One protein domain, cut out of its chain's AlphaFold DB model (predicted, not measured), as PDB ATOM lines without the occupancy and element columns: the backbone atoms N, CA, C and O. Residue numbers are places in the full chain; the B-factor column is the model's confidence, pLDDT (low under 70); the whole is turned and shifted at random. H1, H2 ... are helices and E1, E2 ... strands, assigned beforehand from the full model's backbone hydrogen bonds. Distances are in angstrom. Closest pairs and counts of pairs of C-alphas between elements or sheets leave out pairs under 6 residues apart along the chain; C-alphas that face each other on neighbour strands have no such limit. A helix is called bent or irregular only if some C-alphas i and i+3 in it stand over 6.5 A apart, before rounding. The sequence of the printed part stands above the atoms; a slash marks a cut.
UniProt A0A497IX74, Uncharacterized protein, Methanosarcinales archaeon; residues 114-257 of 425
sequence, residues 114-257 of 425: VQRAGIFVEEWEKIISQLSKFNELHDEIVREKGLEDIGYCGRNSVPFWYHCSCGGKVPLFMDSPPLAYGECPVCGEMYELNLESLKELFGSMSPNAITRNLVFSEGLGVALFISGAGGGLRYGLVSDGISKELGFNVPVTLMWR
ATOM      1  N   VAL A 114      26.778  27.415 -61.381       87.75
ATOM      2  CA  VAL A 114      25.644  26.769 -60.697       87.75
ATOM      3  C   VAL A 114      24.633  27.815 -60.223       87.75
ATOM      4  O   VAL A 114      23.444  27.693 -60.510       87.75
ATOM      5  N   GLN A 115      25.105  28.896 -59.588       87.00
ATOM      6  CA  GLN A 115      24.228  29.985 -59.149       87.00
ATOM      7  C   GLN A 115      23.539  30.691 -60.323       87.00
ATOM      8  O   GLN A 115      22.328  30.878 -60.309       87.00
ATOM      9  N   ARG A 116      24.268  31.043 -61.391       86.88
ATOM     10  CA  ARG A 116      23.655  31.691 -62.568       86.88
ATOM     11  C   ARG A 116      22.645  30.805 -63.293       86.88
ATOM     12  O   ARG A 116      21.742  31.334 -63.933       86.88
ATOM     13  N   ALA A 117      22.788  29.489 -63.188       90.44
ATOM     14  CA  ALA A 117      21.838  28.530 -63.737       90.44
ATOM     15  C   ALA A 117      20.570  28.357 -62.876       90.44
ATOM     16  O   ALA A 117      19.688  27.597 -63.265       90.44
ATOM     17  N   GLY A 118      20.459  29.033 -61.723       90.94
ATOM     18  CA  GLY A 118      19.313  28.871 -60.820       90.94
ATOM     19  C   GLY A 118      19.315  27.542 -60.064       90.94
ATOM     20  O   GLY A 118      18.302  27.165 -59.479       90.94
ATOM     21  N   ILE A 119      20.434  26.816 -60.090       92.12
ATOM     22  CA  ILE A 119      20.558  25.517 -59.438       92.12
ATOM     23  C   ILE A 119      20.719  25.748 -57.931       92.12
ATOM     24  O   ILE A 119      21.548  26.551 -57.501       92.12
ATOM     25  N   PHE A 120      19.940  25.005 -57.151       93.62
ATOM     26  CA  PHE A 120      19.845  25.055 -55.689       93.62
ATOM     27  C   PHE A 120      19.143  26.281 -55.084       93.62
ATOM     28  O   PHE A 120      19.421  26.674 -53.949       93.62
ATOM     29  N   VAL A 121      18.259  26.941 -55.839       94.88
ATOM     30  CA  VAL A 121      17.500  28.088 -55.311       94.88
ATOM     31  C   VAL A 121      16.531  27.684 -54.193       94.88
ATOM     32  O   VAL A 121      16.334  28.446 -53.250       94.88
ATOM     33  N   GLU A 122      15.982  26.471 -54.247       94.75
ATOM     34  CA  GLU A 122      15.007  25.959 -53.275       94.75
ATOM     35  C   GLU A 122      15.637  25.762 -51.885       94.75
ATOM     36  O   GLU A 122      15.044  26.103 -50.859       94.75
ATOM     37  N   GLU A 123      16.885  25.299 -51.829       95.44
ATOM     38  CA  GLU A 123      17.659  25.152 -50.597       95.44
ATOM     39  C   GLU A 123      17.907  26.510 -49.935       95.44
ATOM     40  O   GLU A 123      17.882  26.626 -48.707       95.44
ATOM     41  N   TRP A 124      18.102  27.561 -50.735       94.31
ATOM     42  CA  TRP A 124      18.257  28.918 -50.218       94.31
ATOM     43  C   TRP A 124      16.938  29.478 -49.696       94.31
ATOM     44  O   TRP A 124      16.933  30.070 -48.617       94.31
ATOM     45  N   GLU A 125      15.829  29.267 -50.412       94.38
ATOM     46  CA  GLU A 125      14.485  29.635 -49.944       94.38
ATOM     47  C   GLU A 125      14.189  28.969 -48.592       94.38
ATOM     48  O   GLU A 125      13.760  29.636 -47.644       94.38
ATOM     49  N   LYS A 126      14.523  27.678 -48.450       95.00
ATOM     50  CA  LYS A 126      14.388  26.938 -47.187       95.00
ATOM     51  C   LYS A 126      15.217  27.559 -46.060       95.00
ATOM     52  O   LYS A 126      14.692  27.709 -44.956       95.00
ATOM     53  N   ILE A 127      16.466  27.957 -46.315       94.81
ATOM     54  CA  ILE A 127      17.313  28.632 -45.313       94.81
ATOM     55  C   ILE A 127      16.738  30.002 -44.931       94.81
ATOM     56  O   ILE A 127      16.595  30.288 -43.744       94.81
ATOM     57  N   ILE A 128      16.372  30.837 -45.910       93.69
ATOM     58  CA  ILE A 128      15.842  32.191 -45.670       93.69
ATOM     59  C   ILE A 128      14.535  32.128 -44.873       93.69
ATOM     60  O   ILE A 128      14.351  32.905 -43.937       93.69
ATOM     61  N   SER A 129      13.663  31.161 -45.173       93.12
ATOM     62  CA  SER A 129      12.406  30.957 -44.436       93.12
ATOM     63  C   SER A 129      12.607  30.608 -42.953       93.12
ATOM     64  O   SER A 129      11.702  30.797 -42.143       93.12
ATOM     65  N   GLN A 130      13.800  30.130 -42.582       93.62
ATOM     66  CA  GLN A 130      14.166  29.722 -41.225       93.62
ATOM     67  C   GLN A 130      15.347  30.533 -40.678       93.62
ATOM     68  O   GLN A 130      16.071  30.055 -39.804       93.62
ATOM     69  N   LEU A 131      15.547  31.762 -41.166       93.50
ATOM     70  CA  LEU A 131      16.762  32.533 -40.903       93.50
ATOM     71  C   LEU A 131      17.085  32.707 -39.410       93.50
ATOM     72  O   LEU A 131      18.231  32.514 -39.011       93.50
ATOM     73  N   SER A 132      16.087  33.024 -38.575       93.38
ATOM     74  CA  SER A 132      16.296  33.174 -37.122       93.38
ATOM     75  C   SER A 132      16.829  31.884 -36.506       93.38
ATOM     76  O   SER A 132      17.830  31.905 -35.798       93.38
ATOM     77  N   LYS A 133      16.208  30.745 -36.846       95.44
ATOM     78  CA  LYS A 133      16.625  29.427 -36.360       95.44
ATOM     79  C   LYS A 133      18.022  29.071 -36.873       95.44
ATOM     80  O   LYS A 133      18.835  28.575 -36.106       95.44
ATOM     81  N   PHE A 134      18.321  29.354 -38.143       96.44
ATOM     82  CA  PHE A 134      19.658  29.159 -38.710       96.44
ATOM     83  C   PHE A 134      20.722  29.934 -37.917       96.44
ATOM     84  O   PHE A 134      21.738  29.354 -37.534       96.44
ATOM     85  N   ASN A 135      20.479  31.220 -37.641       95.88
ATOM     86  CA  ASN A 135      21.438  32.078 -36.944       95.88
ATOM     87  C   ASN A 135      21.613  31.680 -35.467       95.88
ATOM     88  O   ASN A 135      22.727  31.686 -34.947       95.88
ATOM     89  N   GLU A 136      20.527  31.290 -34.796       96.06
ATOM     90  CA  GLU A 136      20.571  30.770 -33.424       96.06
ATOM     91  C   GLU A 136      21.405  29.488 -33.332       96.06
ATOM     92  O   GLU A 136      22.327  29.419 -32.520       96.06
ATOM     93  N   LEU A 137      21.139  28.518 -34.215       96.81
ATOM     94  CA  LEU A 137      21.877  27.255 -34.273       96.81
ATOM     95  C   LEU A 137      23.360  27.472 -34.564       96.81
ATOM     96  O   LEU A 137      24.212  26.845 -33.941       96.81
ATOM     97  N   HIS A 138      23.681  28.365 -35.501       96.69
ATOM     98  CA  HIS A 138      25.064  28.709 -35.807       96.69
ATOM     99  C   HIS A 138      25.821  29.154 -34.548       96.69
ATOM    100  O   HIS A 138      26.888  28.621 -34.241       96.69
ATOM    101  N   ASP A 139      25.265  30.111 -33.804       95.94
ATOM    102  CA  ASP A 139      25.913  30.682 -32.622       95.94
ATOM    103  C   ASP A 139      25.978  29.713 -31.438       95.94
ATOM    104  O   ASP A 139      26.925  29.768 -30.645       95.94
ATOM    105  N   GLU A 140      24.981  28.841 -31.309       96.31
ATOM    106  CA  GLU A 140      24.971  27.748 -30.340       96.31
ATOM    107  C   GLU A 140      26.095  26.753 -30.640       96.31
ATOM    108  O   GLU A 140      26.966  26.551 -29.795       96.31
ATOM    109  N   ILE A 141      26.168  26.236 -31.870       95.75
ATOM    110  CA  ILE A 141      27.186  25.254 -32.266       95.75
ATOM    111  C   ILE A 141      28.595  25.846 -32.158       95.75
ATOM    112  O   ILE A 141      29.503  25.184 -31.653       95.75
ATOM    113  N   VAL A 142      28.795  27.097 -32.591       95.44
ATOM    114  CA  VAL A 142      30.091  27.786 -32.454       95.44
ATOM    115  C   VAL A 142      30.541  27.825 -30.994       95.44
ATOM    116  O   VAL A 142      31.711  27.571 -30.707       95.44
ATOM    117  N   ARG A 143      29.620  28.092 -30.064       95.75
ATOM    118  CA  ARG A 143      29.910  28.149 -28.628       95.75
ATOM    119  C   ARG A 143      30.168  26.773 -28.029       95.75
ATOM    120  O   ARG A 143      31.125  26.603 -27.282       95.75
ATOM    121  N   GLU A 144      29.331  25.794 -28.351       95.00
ATOM    122  CA  GLU A 144      29.452  24.430 -27.829       95.00
ATOM    123  C   GLU A 144      30.740  23.741 -28.282       95.00
ATOM    124  O   GLU A 144      31.330  22.964 -27.531       95.00
ATOM    125  N   LYS A 145      31.189  24.035 -29.506       91.19
ATOM    126  CA  LYS A 145      32.388  23.442 -30.109       91.19
ATOM    127  C   LYS A 145      33.667  24.252 -29.867       91.19
ATOM    128  O   LYS A 145      34.725  23.821 -30.319       91.19
ATOM    129  N   GLY A 146      33.595  25.402 -29.186       93.12
ATOM    130  CA  GLY A 146      34.756  26.275 -28.951       93.12
ATOM    131  C   GLY A 146      35.384  26.791 -30.251       93.12
ATOM    132  O   GLY A 146      36.597  26.707 -30.451       93.12
ATOM    133  N   LEU A 147      34.541  27.234 -31.188       91.94
ATOM    134  CA  LEU A 147      34.925  27.686 -32.529       91.94
ATOM    135  C   LEU A 147      34.843  29.216 -32.664       91.94
ATOM    136  O   LEU A 147      34.465  29.725 -33.718       91.94
ATOM    137  N   GLU A 148      35.171  29.976 -31.617       90.38
ATOM    138  CA  GLU A 148      34.967  31.436 -31.578       90.38
ATOM    139  C   GLU A 148      35.735  32.204 -32.666       90.38
ATOM    140  O   GLU A 148      35.379  33.333 -33.004       90.38
ATOM    141  N   ASP A 149      36.769  31.601 -33.250       87.69
ATOM    142  CA  ASP A 149      37.524  32.138 -34.384       87.69
ATOM    143  C   ASP A 149      36.778  32.058 -35.729       87.69
ATOM    144  O   ASP A 149      37.095  32.828 -36.637       87.69
ATOM    145  N   ILE A 150      35.778  31.176 -35.863       87.00
ATOM    146  CA  ILE A 150      34.805  31.208 -36.973       87.00
ATOM    147  C   ILE A 150      33.946  32.476 -36.880       87.00
ATOM    148  O   ILE A 150      33.522  33.013 -37.905       87.00
ATOM    149  N   GLY A 151      33.766  32.985 -35.658       89.06
ATOM    150  CA  GLY A 151      32.913  34.117 -35.337       89.06
ATOM    151  C   GLY A 151      31.454  33.706 -35.155       89.06
ATOM    152  O   GLY A 151      31.024  32.655 -35.614       89.06
ATOM    153  N   TYR A 152      30.700  34.563 -34.475       91.12
ATOM    154  CA  TYR A 152      29.248  34.455 -34.342       91.12
ATOM    155  C   TYR A 152      28.566  35.144 -35.526       91.12
ATOM    156  O   TYR A 152      29.065  36.155 -36.036       91.12
ATOM    157  N   CYS A 153      27.421  34.628 -35.953       85.31
ATOM    158  CA  CYS A 153      26.575  35.298 -36.922       85.31
ATOM    159  C   CYS A 153      25.562  36.160 -36.157       85.31
ATOM    160  O   CYS A 153      24.857  35.702 -35.267       85.31
ATOM    161  N   GLY A 154      25.507  37.459 -36.447       81.81
ATOM    162  CA  GLY A 154      24.503  38.314 -35.811       81.81
ATOM    163  C   GLY A 154      23.088  37.808 -36.119       81.81
ATOM    164  O   GLY A 154      22.852  37.299 -37.211       81.81
ATOM    165  N   ARG A 155      22.129  38.012 -35.203       83.56
ATOM    166  CA  ARG A 155      20.729  37.542 -35.350       83.56
ATOM    167  C   ARG A 155      20.073  37.900 -36.685       83.56
ATOM    168  O   ARG A 155      19.252  37.138 -37.180       83.56
ATOM    169  N   ASN A 156      20.469  39.027 -37.265       91.62
ATOM    170  CA  ASN A 156      19.892  39.559 -38.495       91.62
ATOM    171  C   ASN A 156      20.783  39.278 -39.714       91.62
ATOM    172  O   ASN A 156      20.524  39.799 -40.789       91.62
ATOM    173  N   SER A 157      21.864  38.505 -39.577       94.75
ATOM    174  CA  SER A 157      22.757  38.196 -40.693       94.75
ATOM    175  C   SER A 157      22.052  37.287 -41.688       94.75
ATOM    176  O   SER A 157      21.459  36.287 -41.303       94.75
ATOM    177  N   VAL A 158      22.138  37.619 -42.971       95.81
ATOM    178  CA  VAL A 158      21.705  36.742 -44.057       95.81
ATOM    179  C   VAL A 158      22.920  35.919 -44.497       95.81
ATOM    180  O   VAL A 158      23.974  36.496 -44.781       95.81
ATOM    181  N   PRO A 159      22.831  34.581 -44.593       95.00
ATOM    182  CA  PRO A 159      24.007  33.724 -44.703       95.00
ATOM    183  C   PRO A 159      24.478  33.566 -46.166       95.00
ATOM    184  O   PRO A 159      25.016  32.530 -46.577       95.00
ATOM    185  N   PHE A 160      24.303  34.638 -46.944       94.81
ATOM    186  CA  PHE A 160      24.620  34.777 -48.359       94.81
ATOM    187  C   PHE A 160      25.269  36.143 -48.621       94.81
ATOM    188  O   PHE A 160      24.998  37.131 -47.944       94.81
ATOM    189  N   TRP A 161      26.110  36.198 -49.645       95.25
ATOM    190  CA  TRP A 161      26.711  37.417 -50.171       95.25
ATOM    191  C   TRP A 161      25.937  37.880 -51.395       95.25
ATOM    192  O   TRP A 161      25.709  37.072 -52.296       95.25
ATOM    193  N   TYR A 162      25.635  39.173 -51.481       95.88
ATOM    194  CA  TYR A 162      25.218  39.790 -52.740       95.88
ATOM    195  C   TYR A 162      26.433  40.253 -53.551       95.88
ATOM    196  O   TYR A 162      27.480  40.610 -53.002       95.88
ATOM    197  N   HIS A 163      26.325  40.206 -54.872       95.12
ATOM    198  CA  HIS A 163      27.405  40.520 -55.798       95.12
ATOM    199  C   HIS A 163      27.214  41.920 -56.370       95.12
ATOM    200  O   HIS A 163      26.413  42.144 -57.272       95.12
ATOM    201  N   CYS A 164      28.001  42.868 -55.866       95.62
ATOM    202  CA  CYS A 164      28.049  44.218 -56.411       95.62
ATOM    203  C   CYS A 164      28.598  44.204 -57.851       95.62
ATOM    204  O   CYS A 164      29.468  43.397 -58.190       95.62
ATOM    205  N   SER A 165      28.165  45.156 -58.682       93.81
ATOM    206  CA  SER A 165      28.654  45.333 -60.060       93.81
ATOM    207  C   SER A 165      30.167  45.586 -60.143       93.81
ATOM    208  O   SER A 165      30.797  45.205 -61.127       93.81
ATOM    209  N   CYS A 166      30.789  46.141 -59.092       92.31
ATOM    210  CA  CYS A 166      32.249  46.281 -58.999       92.31
ATOM    211  C   CYS A 166      32.989  44.963 -58.669       92.31
ATOM    212  O   CYS A 166      34.216  44.947 -58.527       92.31
ATOM    213  N   GLY A 167      32.246  43.863 -58.503       91.25
ATOM    214  CA  GLY A 167      32.734  42.539 -58.130       91.25
ATOM    215  C   GLY A 167      32.844  42.305 -56.622       91.25
ATOM    216  O   GLY A 167      33.241  41.213 -56.225       91.25
ATOM    217  N   GLY A 168      32.527  43.293 -55.781       93.75
ATOM    218  CA  GLY A 168      32.567  43.165 -54.321       93.75
ATOM    219  C   GLY A 168      31.503  42.210 -53.768       93.75
ATOM    220  O   GLY A 168      30.369  42.192 -54.246       93.75
ATOM    221  N   LYS A 169      31.866  41.444 -52.735       94.56
ATOM    222  CA  LYS A 169      30.942  40.608 -51.953       94.56
ATOM    223  C   LYS A 169      30.327  41.444 -50.831       94.56
ATOM    224  O   LYS A 169      31.046  41.888 -49.937       94.56
ATOM    225  N   VAL A 170      29.022  41.669 -50.904       96.19
ATOM    226  CA  VAL A 170      28.255  42.508 -49.978       96.19
ATOM    227  C   VAL A 170      27.662  41.622 -48.878       96.19
ATOM    228  O   VAL A 170      26.887  40.722 -49.215       96.19
ATOM    229  N   PRO A 171      28.040  41.806 -47.596       95.56
ATOM    230  CA  PRO A 171      27.344  41.154 -46.491       95.56
ATOM    231  C   PRO A 171      25.921  41.693 -46.413       95.56
ATOM    232  O   PRO A 171      25.713  42.897 -46.560       95.56
ATOM    233  N   LEU A 172      24.963  40.806 -46.172       96.44
ATOM    234  CA  LEU A 172      23.557  41.160 -46.088       96.44
ATOM    235  C   LEU A 172      23.028  40.994 -44.661       96.44
ATOM    236  O   LEU A 172      23.394  40.054 -43.948       96.44
ATOM    237  N   PHE A 173      22.128  41.892 -44.282       96.06
ATOM    238  CA  PHE A 173      21.427  41.899 -43.003       96.06
ATOM    239  C   PHE A 173      19.930  42.106 -43.233       96.06
ATOM    240  O   PHE A 173      19.548  42.785 -44.177       96.06
ATOM    241  N   MET A 174      19.082  41.522 -42.394       94.38
ATOM    242  CA  MET A 174      17.628  41.595 -42.501       94.38
ATOM    243  C   MET A 174      17.019  41.746 -41.108       94.38
ATOM    244  O   MET A 174      16.922  40.779 -40.357       94.38
ATOM    245  N   ASP A 175      16.615  42.970 -40.762       88.94
ATOM    246  CA  ASP A 175      15.980  43.265 -39.469       88.94
ATOM    247  C   ASP A 175      14.506  42.836 -39.446       88.94
ATOM    248  O   ASP A 175      13.992  42.398 -38.420       88.94
ATOM    249  N   SER A 176      13.832  42.946 -40.593       85.31
ATOM    250  CA  SER A 176      12.470  42.467 -40.813       85.31
ATOM    251  C   SER A 176      12.374  41.882 -42.221       85.31
ATOM    252  O   SER A 176      12.680  42.593 -43.181       85.31
ATOM    253  N   PRO A 177      11.915  40.629 -42.382       85.94
ATOM    254  CA  PRO A 177      11.606  40.094 -43.698       85.94
ATOM    255  C   PRO A 177      10.601  40.974 -44.457       85.94
ATOM    256  O   PRO A 177       9.743  41.595 -43.818       85.94
ATOM    257  N   PRO A 178      10.680  41.030 -45.799       91.44
ATOM    258  CA  PRO A 178      11.627  40.313 -46.668       91.44
ATOM    259  C   PRO A 178      12.842  41.151 -47.119       91.44
ATOM    260  O   PRO A 178      13.593  40.720 -47.997       91.44
ATOM    261  N   LEU A 179      13.021  42.362 -46.580       95.50
ATOM    262  CA  LEU A 179      14.011  43.322 -47.071       95.50
ATOM    263  C   LEU A 179      15.377  43.119 -46.406       95.50
ATOM    264  O   LEU A 179      15.534  43.316 -45.200       95.50
ATOM    265  N   ALA A 180      16.376  42.771 -47.215       96.62
ATOM    266  CA  ALA A 180      17.770  42.678 -46.805       96.62
ATOM    267  C   ALA A 180      18.572  43.896 -47.279       96.62
ATOM    268  O   ALA A 180      18.369  44.386 -48.386       96.62
ATOM    269  N   TYR A 181      19.526  44.355 -46.476       97.12
ATOM    270  CA  TYR A 181      20.382  45.496 -46.784       97.12
ATOM    271  C   TYR A 181      21.867  45.175 -46.613       97.12
ATOM    272  O   TYR A 181      22.245  44.267 -45.872       97.12
ATOM    273  N   GLY A 182      22.726  45.936 -47.289       97.12
ATOM    274  CA  GLY A 182      24.176  45.810 -47.149       97.12
ATOM    275  C   GLY A 182      24.959  46.892 -47.888       97.12
ATOM    276  O   GLY A 182      24.478  47.460 -48.865       97.12
ATOM    277  N   GLU A 183      26.184  47.159 -47.440       97.56
ATOM    278  CA  GLU A 183      27.112  48.103 -48.076       97.56
ATOM    279  C   GLU A 183      28.264  47.349 -48.745       97.56
ATOM    280  O   GLU A 183      28.870  46.444 -48.159       97.56
ATOM    281  N   CYS A 184      28.608  47.716 -49.980       97.00
ATOM    282  CA  CYS A 184      29.735  47.104 -50.664       97.00
ATOM    283  C   CYS A 184      31.078  47.533 -50.046       97.00
ATOM    284  O   CYS A 184      31.468  48.692 -50.191       97.00
ATOM    285  N   PRO A 185      31.901  46.606 -49.516       94.00
ATOM    286  CA  PRO A 185      33.180  46.953 -48.880       94.00
ATOM    287  C   PRO A 185      34.252  47.463 -49.864       94.00
ATOM    288  O   PRO A 185      35.352  47.845 -49.458       94.00
ATOM    289  N   VAL A 186      33.978  47.423 -51.173       93.69
ATOM    290  CA  VAL A 186      34.909  47.852 -52.226       93.69
ATOM    291  C   VAL A 186      34.607  49.279 -52.682       93.69
ATOM    292  O   VAL A 186      35.523  50.114 -52.690       93.69
ATOM    293  N   CYS A 187      33.355  49.551 -53.067       95.56
ATOM    294  CA  CYS A 187      32.930  50.829 -53.647       95.56
ATOM    295  C   CYS A 187      32.005  51.671 -52.754       95.56
ATOM    296  O   CYS A 187      31.806  52.833 -53.085       95.56
ATOM    297  N   GLY A 188      31.483  51.129 -51.648       96.50
ATOM    298  CA  GLY A 188      30.568  51.833 -50.736       96.50
ATOM    299  C   GLY A 188      29.117  51.921 -51.221       96.50
ATOM    300  O   GLY A 188      28.321  52.630 -50.622       96.50
ATOM    301  N   GLU A 189      28.761  51.235 -52.313       97.75
ATOM    302  CA  GLU A 189      27.379  51.219 -52.812       97.75
ATOM    303  C   GLU A 189      26.454  50.528 -51.801       97.75
ATOM    304  O   GLU A 189      26.769  49.429 -51.330       97.75
ATOM    305  N   MET A 190      25.320  51.162 -51.501       97.88
ATOM    306  CA  MET A 190      24.288  50.633 -50.611       97.88
ATOM    307  C   MET A 190      23.272  49.816 -51.405       97.88
ATOM    308  O   MET A 190      22.798  50.250 -52.453       97.88
ATOM    309  N   TYR A 191      22.905  48.651 -50.884       97.38
ATOM    310  CA  TYR A 191      21.908  47.767 -51.472       97.38
ATOM    311  C   TYR A 191      20.744  47.557 -50.511       97.38
ATOM    312  O   TYR A 191      20.959  47.337 -49.322       97.38
ATOM    313  N   GLU A 192      19.534  47.571 -51.064       96.69
ATOM    314  CA  GLU A 192      18.295  47.117 -50.437       96.69
ATOM    315  C   GLU A 192      17.645  46.116 -51.399       96.69
ATOM    316  O   GLU A 192      17.437  46.416 -52.575       96.69
ATOM    317  N   LEU A 193      17.414  44.893 -50.930       96.06
ATOM    318  CA  LEU A 193      17.053  43.736 -51.740       96.06
ATOM    319  C   LEU A 193      15.803  43.077 -51.163       96.06
ATOM    320  O   LEU A 193      15.776  42.733 -49.983       96.06
ATOM    321  N   ASN A 194      14.794  42.837 -51.996       95.12
ATOM    322  CA  ASN A 194      13.634  42.048 -51.597       95.12
ATOM    323  C   ASN A 194      13.904  40.550 -51.808       95.12
ATOM    324  O   ASN A 194      13.943  40.080 -52.945       95.12
ATOM    325  N   LEU A 195      14.066  39.798 -50.715       93.25
ATOM    326  CA  LEU A 195      14.333  38.359 -50.766       93.25
ATOM    327  C   LEU A 195      13.106  37.510 -51.141       93.25
ATOM    328  O   LEU A 195      13.282  36.336 -51.450       93.25
ATOM    329  N   GLU A 196      11.889  38.065 -51.202       91.00
ATOM    330  CA  GLU A 196      10.753  37.367 -51.839       91.00
ATOM    331  C   GLU A 196      10.991  37.149 -53.341       91.00
ATOM    332  O   GLU A 196      10.549  36.150 -53.905       91.00
ATOM    333  N   SER A 197      11.760  38.036 -53.979       91.12
ATOM    334  CA  SER A 197      12.193  37.911 -55.375       91.12
ATOM    335  C   SER A 197      13.534  37.177 -55.504       91.12
ATOM    336  O   SER A 197      14.306  37.454 -56.425       91.12
ATOM    337  N   LEU A 198      13.846  36.234 -54.599       91.56
ATOM    338  CA  LEU A 198      15.149  35.556 -54.561       91.56
ATOM    339  C   LEU A 198      15.566  34.997 -55.923       91.56
ATOM    340  O   LEU A 198      16.719  35.153 -56.307       91.56
ATOM    341  N   LYS A 199      14.640  34.393 -56.674       91.38
ATOM    342  CA  LYS A 199      14.916  33.813 -58.002       91.38
ATOM    343  C   LYS A 199      15.508  34.821 -58.989       91.38
ATOM    344  O   LYS A 199      16.362  34.453 -59.789       91.38
ATOM    345  N   GLU A 200      15.095  36.085 -58.914       92.31
ATOM    346  CA  GLU A 200      15.620  37.166 -59.759       92.31
ATOM    347  C   GLU A 200      17.014  37.614 -59.298       92.31
ATOM    348  O   GLU A 200      17.869  37.966 -60.112       92.31
ATOM    349  N   LEU A 201      17.263  37.562 -57.988       93.50
ATOM    350  CA  LEU A 201      18.521  37.971 -57.362       93.50
ATOM    351  C   LEU A 201      19.593  36.874 -57.385       93.50
ATOM    352  O   LEU A 201      20.784  37.180 -57.335       93.50
ATOM    353  N   PHE A 202      19.188  35.607 -57.475       93.06
ATOM    354  CA  PHE A 202      20.011  34.431 -57.200       93.06
ATOM    355  C   PHE A 202      21.306  34.377 -58.020       93.06
ATOM    356  O   PHE A 202      22.377  34.094 -57.484       93.06
ATOM    357  N   GLY A 203      21.239  34.741 -59.305       91.94
ATOM    358  CA  GLY A 203      22.413  34.782 -60.187       91.94
ATOM    359  C   GLY A 203      23.481  35.810 -59.780       91.94
ATOM    360  O   GLY A 203      24.622  35.721 -60.240       91.94
ATOM    361  N   SER A 204      23.126  36.753 -58.905       93.12
ATOM    362  CA  SER A 204      23.995  37.785 -58.326       93.12
ATOM    363  C   SER A 204      24.247  37.548 -56.836       93.12
ATOM    364  O   SER A 204      24.538  38.489 -56.098       93.12
ATOM    365  N   MET A 205      24.122  36.308 -56.363       93.50
ATOM    366  CA  MET A 205      24.396  35.953 -54.977       93.50
ATOM    367  C   MET A 205      25.305  34.724 -54.878       93.50
ATOM    368  O   MET A 205      25.451  33.936 -55.809       93.50
ATOM    369  N   SER A 206      25.952  34.540 -53.725       93.25
ATOM    370  CA  SER A 206      26.694  33.310 -53.402       93.25
ATOM    371  C   SER A 206      26.578  32.970 -51.921       93.25
ATOM    372  O   SER A 206      26.545  33.893 -51.109       93.25
ATOM    373  N   PRO A 207      26.627  31.692 -51.527       93.69
ATOM    374  CA  PRO A 207      26.578  31.326 -50.120       93.69
ATOM    375  C   PRO A 207      27.879  31.697 -49.398       93.69
ATOM    376  O   PRO A 207      28.951  31.778 -50.010       93.69
ATOM    377  N   ASN A 208      27.797  31.926 -48.084       91.88
ATOM    378  CA  ASN A 208      28.995  32.000 -47.246       91.88
ATOM    379  C   ASN A 208      29.618  30.598 -47.048       91.88
ATOM    380  O   ASN A 208      29.092  29.603 -47.541       91.88
ATOM    381  N   ALA A 209      30.762  30.503 -46.361       89.56
ATOM    382  CA  ALA A 209      31.509  29.245 -46.247       89.56
ATOM    383  C   ALA A 209      30.713  28.095 -45.594       89.56
ATOM    384  O   ALA A 209      30.847  26.959 -46.046       89.56
ATOM    385  N   ILE A 210      29.892  28.392 -44.580       93.31
ATOM    386  CA  ILE A 210      29.078  27.405 -43.852       93.31
ATOM    387  C   ILE A 210      27.866  27.020 -44.699       93.31
ATOM    388  O   ILE A 210      27.672  25.849 -45.009       93.31
ATOM    389  N   THR A 211      27.111  28.011 -45.174       94.75
ATOM    390  CA  THR A 211      25.910  27.796 -45.998       94.75
ATOM    391  C   THR A 211      26.217  27.062 -47.290       94.75
ATOM    392  O   THR A 211      25.397  26.294 -47.781       94.75
ATOM    393  N   ARG A 212      27.410  27.283 -47.854       93.31
ATOM    394  CA  ARG A 212      27.868  26.576 -49.048       93.31
ATOM    395  C   ARG A 212      27.882  25.075 -48.791       93.31
ATOM    396  O   ARG A 212      27.349  24.332 -49.600       93.31
ATOM    397  N   ASN A 213      28.481  24.627 -47.692       92.62
ATOM    398  CA  ASN A 213      28.577  23.196 -47.420       92.62
ATOM    399  C   ASN A 213      27.178  22.569 -47.311       92.62
ATOM    400  O   ASN A 213      26.943  21.539 -47.932       92.62
ATOM    401  N   LEU A 214      26.236  23.238 -46.643       94.56
ATOM    402  CA  LEU A 214      24.847  22.788 -46.515       94.56
ATOM    403  C   LEU A 214      24.119  22.723 -47.870       94.56
ATOM    404  O   LEU A 214      23.631  21.663 -48.253       94.56
ATOM    405  N   VAL A 215      24.092  23.829 -48.626       94.81
ATOM    406  CA  VAL A 215      23.365  23.920 -49.909       94.81
ATOM    407  C   VAL A 215      23.879  22.890 -50.908       94.81
ATOM    408  O   VAL A 215      23.094  22.218 -51.565       94.81
ATOM    409  N   PHE A 216      25.202  22.761 -51.032       93.62
ATOM    410  CA  PHE A 216      25.784  21.830 -51.992       93.62
ATOM    411  C   PHE A 216      25.643  20.374 -51.544       93.62
ATOM    412  O   PHE A 216      25.487  19.510 -52.401       93.62
ATOM    413  N   SER A 217      25.669  20.098 -50.237       94.75
ATOM    414  CA  SER A 217      25.457  18.739 -49.732       94.75
ATOM    415  C   SER A 217      24.043  18.245 -50.003       94.75
ATOM    416  O   SER A 217      23.881  17.107 -50.443       94.75
ATOM    417  N   GLU A 218      23.043  19.099 -49.784       95.81
ATOM    418  CA  GLU A 218      21.647  18.815 -50.117       95.81
ATOM    419  C   GLU A 218      21.455  18.687 -51.625       95.81
ATOM    420  O   GLU A 218      21.101  17.619 -52.120       95.81
ATOM    421  N   GLY A 219      21.754  19.753 -52.365       93.38
ATOM    422  CA  GLY A 219      21.369  19.860 -53.764       93.38
ATOM    423  C   GLY A 219      22.053  18.846 -54.685       93.38
ATOM    424  O   GLY A 219      21.470  18.411 -55.678       93.38
ATOM    425  N   LEU A 220      23.285  18.431 -54.369       93.31
ATOM    426  CA  LEU A 220      23.984  17.383 -55.123       93.31
ATOM    427  C   LEU A 220      23.716  15.971 -54.587       93.31
ATOM    428  O   LEU A 220      24.183  15.010 -55.197       93.31
ATOM    429  N   GLY A 221      23.030  15.825 -53.448       94.31
ATOM    430  CA  GLY A 221      22.886  14.538 -52.765       94.31
ATOM    431  C   GLY A 221      24.240  13.942 -52.370       94.31
ATOM    432  O   GLY A 221      24.513  12.770 -52.633       94.31
ATOM    433  N   VAL A 222      25.129  14.762 -51.801       95.06
ATOM    434  CA  VAL A 222      26.506  14.354 -51.490       95.06
ATOM    435  C   VAL A 222      26.494  13.222 -50.464       95.06
ATOM    436  O   VAL A 222      26.031  13.394 -49.341       95.06
ATOM    437  N   ALA A 223      27.044  12.067 -50.837       95.75
ATOM    438  CA  ALA A 223      27.233  10.949 -49.912       95.75
ATOM    439  C   ALA A 223      28.538  11.079 -49.107       95.75
ATOM    440  O   ALA A 223      28.568  10.763 -47.920       95.75
ATOM    441  N   LEU A 224      29.607  11.557 -49.756       93.50
ATOM    442  CA  LEU A 224      30.951  11.688 -49.193       93.50
ATOM    443  C   LEU A 224      31.528  13.072 -49.513       93.50
ATOM    444  O   LEU A 224      31.663  13.436 -50.681       93.50
ATOM    445  N   PHE A 225      31.909  13.817 -48.480       92.06
ATOM    446  CA  PHE A 225      32.585  15.104 -48.583       92.06
ATOM    447  C   PHE A 225      34.062  14.957 -48.200       92.06
ATOM    448  O   PHE A 225      34.386  14.558 -47.082       92.06
ATOM    449  N   ILE A 226      34.968  15.287 -49.122       89.88
ATOM    450  CA  ILE A 226      36.416  15.215 -48.884       89.88
ATOM    451  C   ILE A 226      36.927  16.599 -48.483       89.88
ATOM    452  O   ILE A 226      36.797  17.562 -49.239       89.88
ATOM    453  N   SER A 227      37.544  16.691 -47.306       86.19
ATOM    454  CA  SER A 227      38.084  17.941 -46.761       86.19
ATOM    455  C   SER A 227      39.571  17.827 -46.420       86.19
ATOM    456  O   SER A 227      40.094  16.758 -46.112       86.19
ATOM    457  N   GLY A 228      40.279  18.956 -46.439       80.38
ATOM    458  CA  GLY A 228      41.596  19.046 -45.809       80.38
ATOM    459  C   GLY A 228      41.473  19.207 -44.290       80.38
ATOM    460  O   GLY A 228      40.460  19.698 -43.798       80.38
ATOM    461  N   ALA A 229      42.539  18.910 -43.546       76.94
ATOM    462  CA  ALA A 229      42.588  19.053 -42.081       76.94
ATOM    463  C   ALA A 229      42.506  20.511 -41.546       76.94
ATOM    464  O   ALA A 229      42.685  20.750 -40.355       76.94
ATOM    465  N   GLY A 230      42.291  21.505 -42.417       76.00
ATOM    466  CA  GLY A 230      42.275  22.931 -42.076       76.00
ATOM    467  C   GLY A 230      40.878  23.498 -41.784       76.00
ATOM    468  O   GLY A 230      39.950  22.786 -41.413       76.00
ATOM    469  N   GLY A 231      40.706  24.807 -42.006       71.31
ATOM    470  CA  GLY A 231      39.473  25.538 -41.669       71.31
ATOM    471  C   GLY A 231      38.186  25.014 -42.326       71.31
ATOM    472  O   GLY A 231      37.112  25.170 -41.756       71.31
ATOM    473  N   GLY A 232      38.284  24.332 -43.476       77.88
ATOM    474  CA  GLY A 232      37.138  23.695 -44.139       77.88
ATOM    475  C   GLY A 232      36.410  22.681 -43.253       77.88
ATOM    476  O   GLY A 232      35.183  22.633 -43.267       77.88
ATOM    477  N   LEU A 233      37.159  21.943 -42.428       85.81
ATOM    478  CA  LEU A 233      36.620  20.974 -41.477       85.81
ATOM    479  C   LEU A 233      35.801  21.651 -40.371       85.81
ATOM    480  O   LEU A 233      34.734  21.181 -39.992       85.81
ATOM    481  N   ARG A 234      36.269  22.811 -39.901       89.12
ATOM    482  CA  ARG A 234      35.620  23.580 -38.832       89.12
ATOM    483  C   ARG A 234      34.292  24.179 -39.297       89.12
ATOM    484  O   ARG A 234      33.305  24.101 -38.578       89.12
ATOM    485  N   TYR A 235      34.245  24.702 -40.527       90.81
ATOM    486  CA  TYR A 235      32.978  25.097 -41.156       90.81
ATOM    487  C   TYR A 235      32.045  23.897 -41.369       90.81
ATOM    488  O   TYR A 235      30.831  24.055 -41.271       90.81
ATOM    489  N   GLY A 236      32.606  22.711 -41.634       91.62
ATOM    490  CA  GLY A 236      31.872  21.447 -41.700       91.62
ATOM    491  C   GLY A 236      31.132  21.129 -40.402       91.62
ATOM    492  O   GLY A 236      29.945  20.854 -40.459       91.62
ATOM    493  N   LEU A 237      31.775  21.272 -39.235       92.44
ATOM    494  CA  LEU A 237      31.128  21.010 -37.936       92.44
ATOM    495  C   LEU A 237      29.873  21.863 -37.730       92.44
ATOM    496  O   LEU A 237      28.826  21.350 -37.334       92.44
ATOM    497  N   VAL A 238      29.974  23.162 -38.029       94.81
ATOM    498  CA  VAL A 238      28.838  24.086 -37.913       94.81
ATOM    499  C   VAL A 238      27.767  23.757 -38.953       94.81
ATOM    500  O   VAL A 238      26.589  23.660 -38.618       94.81
ATOM    501  N   SER A 239      28.171  23.520 -40.204       95.19
ATOM    502  CA  SER A 239      27.262  23.148 -41.294       95.19
ATOM    503  C   SER A 239      26.485  21.867 -40.989       95.19
ATOM    504  O   SER A 239      25.276  21.835 -41.201       95.19
ATOM    505  N   ASP A 240      27.142  20.829 -40.477       95.19
ATOM    506  CA  ASP A 240      26.528  19.533 -40.184       95.19
ATOM    507  C   ASP A 240      25.559  19.621 -39.008       95.19
ATOM    508  O   ASP A 240      24.492  19.010 -39.047       95.19
ATOM    509  N   GLY A 241      25.894  20.403 -37.975       95.25
ATOM    510  CA  GLY A 241      24.980  20.669 -36.864       95.25
ATOM    511  C   GLY A 241      23.708  21.381 -37.333       95.25
ATOM    512  O   GLY A 241      22.606  20.905 -37.067       95.25
ATOM    513  N   ILE A 242      23.848  22.452 -38.125       96.94
ATOM    514  CA  ILE A 242      22.698  23.159 -38.712       96.94
ATOM    515  C   ILE A 242      21.898  22.223 -39.628       96.94
ATOM    516  O   ILE A 242      20.667  22.219 -39.594       96.94
ATOM    517  N   SER A 243      22.582  21.415 -40.440       96.69
ATOM    518  CA  SER A 243      21.938  20.510 -41.394       96.69
ATOM    519  C   SER A 243      21.074  19.465 -40.687       96.69
ATOM    520  O   SER A 243      19.934  19.258 -41.100       96.69
ATOM    521  N   LYS A 244      21.546  18.882 -39.574       96.25
ATOM    522  CA  LYS A 244      20.753  17.950 -38.744       96.25
ATOM    523  C   LYS A 244      19.464  18.596 -38.236       96.25
ATOM    524  O   LYS A 244      18.391  18.013 -38.368       96.25
ATOM    525  N   GLU A 245      19.562  19.814 -37.715       97.25
ATOM    526  CA  GLU A 245      18.443  20.513 -37.071       97.25
ATOM    527  C   GLU A 245      17.434  21.134 -38.049       97.25
ATOM    528  O   GLU A 245      16.261  21.341 -37.711       97.25
ATOM    529  N   LEU A 246      17.875  21.455 -39.268       96.56
ATOM    530  CA  LEU A 246      17.028  21.989 -40.342       96.56
ATOM    531  C   LEU A 246      16.605  20.921 -41.368       96.56
ATOM    532  O   LEU A 246      15.907  21.236 -42.339       96.56
ATOM    533  N   GLY A 247      17.003  19.662 -41.161       95.94
ATOM    534  CA  GLY A 247      16.655  18.532 -42.020       95.94
ATOM    535  C   GLY A 247      17.231  18.654 -43.430       95.94
ATOM    536  O   GLY A 247      16.486  18.533 -44.401       95.94
ATOM    537  N   PHE A 248      18.515  18.986 -43.539       96.94
ATOM    538  CA  PHE A 248      19.309  18.878 -44.766       96.94
ATOM    539  C   PHE A 248      20.177  17.617 -44.726       96.94
ATOM    540  O   PHE A 248      20.462  17.070 -43.657       96.94
ATOM    541  N   ASN A 249      20.616  17.174 -45.897       96.06
ATOM    542  CA  ASN A 249      21.540  16.074 -46.085       96.06
ATOM    543  C   ASN A 249      22.867  16.361 -45.374       96.06
ATOM    544  O   ASN A 249      23.476  17.417 -45.561       96.06
ATOM    545  N   VAL A 250      23.325  15.385 -44.593       95.56
ATOM    546  CA  VAL A 250      24.618  15.430 -43.910       95.56
ATOM    547  C   VAL A 250      25.516  14.370 -44.532       95.56
ATOM    548  O   VAL A 250      25.306  13.181 -44.277       95.56
ATOM    549  N   PRO A 251      26.493  14.767 -45.362       94.88
ATOM    550  CA  PRO A 251      27.380  13.814 -46.001       94.88
ATOM    551  C   PRO A 251      28.302  13.182 -44.961       94.88
ATOM    552  O   PRO A 251      28.646  13.783 -43.940       94.88
ATOM    553  N   VAL A 252      28.797  11.983 -45.259       93.12
ATOM    554  CA  VAL A 252      29.966  11.465 -44.549       93.12
ATOM    555  C   VAL A 252      31.145  12.374 -44.882       93.12
ATOM    556  O   VAL A 252      31.482  12.528 -46.050       93.12
ATOM    557  N   THR A 253      31.791  12.971 -43.883       92.12
ATOM    558  CA  THR A 253      32.993  13.783 -44.118       92.12
ATOM    559  C   THR A 253      34.251  12.966 -43.843       92.12
ATOM    560  O   THR A 253      34.413  12.392 -42.762       92.12
ATOM    561  N   LEU A 254      35.145  12.941 -44.831       90.75
ATOM    562  CA  LEU A 254      36.450  12.292 -44.790       90.75
ATOM    563  C   LEU A 254      37.551  13.346 -44.920       90.75
ATOM    564  O   LEU A 254      37.535  14.165 -45.844       90.75
ATOM    565  N   MET A 255      38.530  13.314 -44.020       89.62
ATOM    566  CA  MET A 255      39.706  14.180 -44.079       89.62
ATOM    567  C   MET A 255      41.001  13.397 -44.255       89.62
ATOM    568  O   MET A 255      41.183  12.334 -43.670       89.62
ATOM    569  N   TRP A 256      41.939  13.964 -45.012       86.12
ATOM    570  CA  TRP A 256      43.306  13.449 -45.095       86.12
ATOM    571  C   TRP A 256      44.205  14.223 -44.124       86.12
ATOM    572  O   TRP A 256      44.429  15.424 -44.315       86.12
ATOM    573  N   ARG A 257      44.697  13.544 -43.078       85.62
ATOM    574  CA  ARG A 257      45.641  14.096 -42.088       85.62
ATOM    575  C   ARG A 257      47.085  13.676 -42.326       85.62
ATOM    576  O   ARG A 257      47.980  14.459 -42.017       85.62
TER     577      ARG A 257
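AT A GLANCE: This is residues 114 to 257 of the 425 residues of an uncharacterized protein of Methanosarcinales archaeon (UniProt A0A497IX74). A strongly twisted antiparallel sheet of five strands, with H3 packed on it, makes one end of the domain; a layer of crossed helices, H1, H2, H4 and H5, comes next, and the small parallel pair E6 and E7 makes the opposite end. H4 and H5 cross between the two sheets, and H1 and H2 meet at a corner. The 144 printed residues hold five named helices and seven named strands in the order H1 H2 E1 E2 E3 E4 H3 E5 H4 E6 H5 E7, a mixed class. The large sheet runs E4 E3 E2 E1 E5. The whole is compact, with a radius of gyration of the C-alphas of 15.1 A and spans of 42 by 32 by 27 A.

IN THESE COORDINATES: H1, residues 121 to 129, begins at C-alpha 121 (17.500, 28.088, -55.311). H2, residues 131 to 144, is 19.9 A long. The strands E1, residues 157 to 163, E2, residues 169 to 176 and 21.7 A long, E3, residues 179 to 183, and E4, residues 190 to 194, follow. H3, residues 195 to 204, is irregular: C-alphas 196 and 199 are 8.2 A apart. E5, residues 205 to 207, H4, residues 209 to 219, and E6, residues 224 to 228, come next. H5, residues 231 to 246, is 22.8 A long. E7, residues 252 to 256, ends at C-alpha 256 (43.306, 13.449, -45.095).

HOW THE PARTS SIT: E1 to E4 form a meander, each strand the antiparallel neighbour of the one before; N 162 and O 170 are 3.0 A apart between E1 and E2, N 181 and O 173 2.8 A between E3 and E2, and N 191 and O 182 2.8 A between E4 and E3. E5 is antiparallel to E1, with N 161 and O 206 at 2.8 A. H3 is on this sheet; H1, H2 and H4 only graze it. H1 touches H4 at a steep tilt of 56 degrees, closest at the C-alphas of Glu 123 and Val 215, 5.9 A. H4 touches H5 at a steep tilt of 54 degrees, closest at the C-alphas of Ile 210 and Tyr 235, 5.3 A. H2 touches H5 at a steep tilt of 53 degrees, closest at the C-alphas of Ile 141 and Val 238, 6.0 A. E6, H5 and E7 make a strand-helix-strand unit, two parallel neighbour strands with a helix between, its crossover right-handed; N 225 and O 252 are 2.8 A apart. In H1 and H2 every O i to N i+4 pair is within hydrogen-bond range; H4 has 6 of 7, H5 11 of 12, and H3 2 of 6, beside 4 of 7 O i to N i+3 pairs.

THE WHOLE: The two C-alphas farthest apart, those of Glu 192 and Arg 257, are 43.7 A apart. The printed part has no cut. The link from H2 to E1, 12 residues, is long. The mean pLDDT of the printed part is 92.7, and no printed residue is under 70.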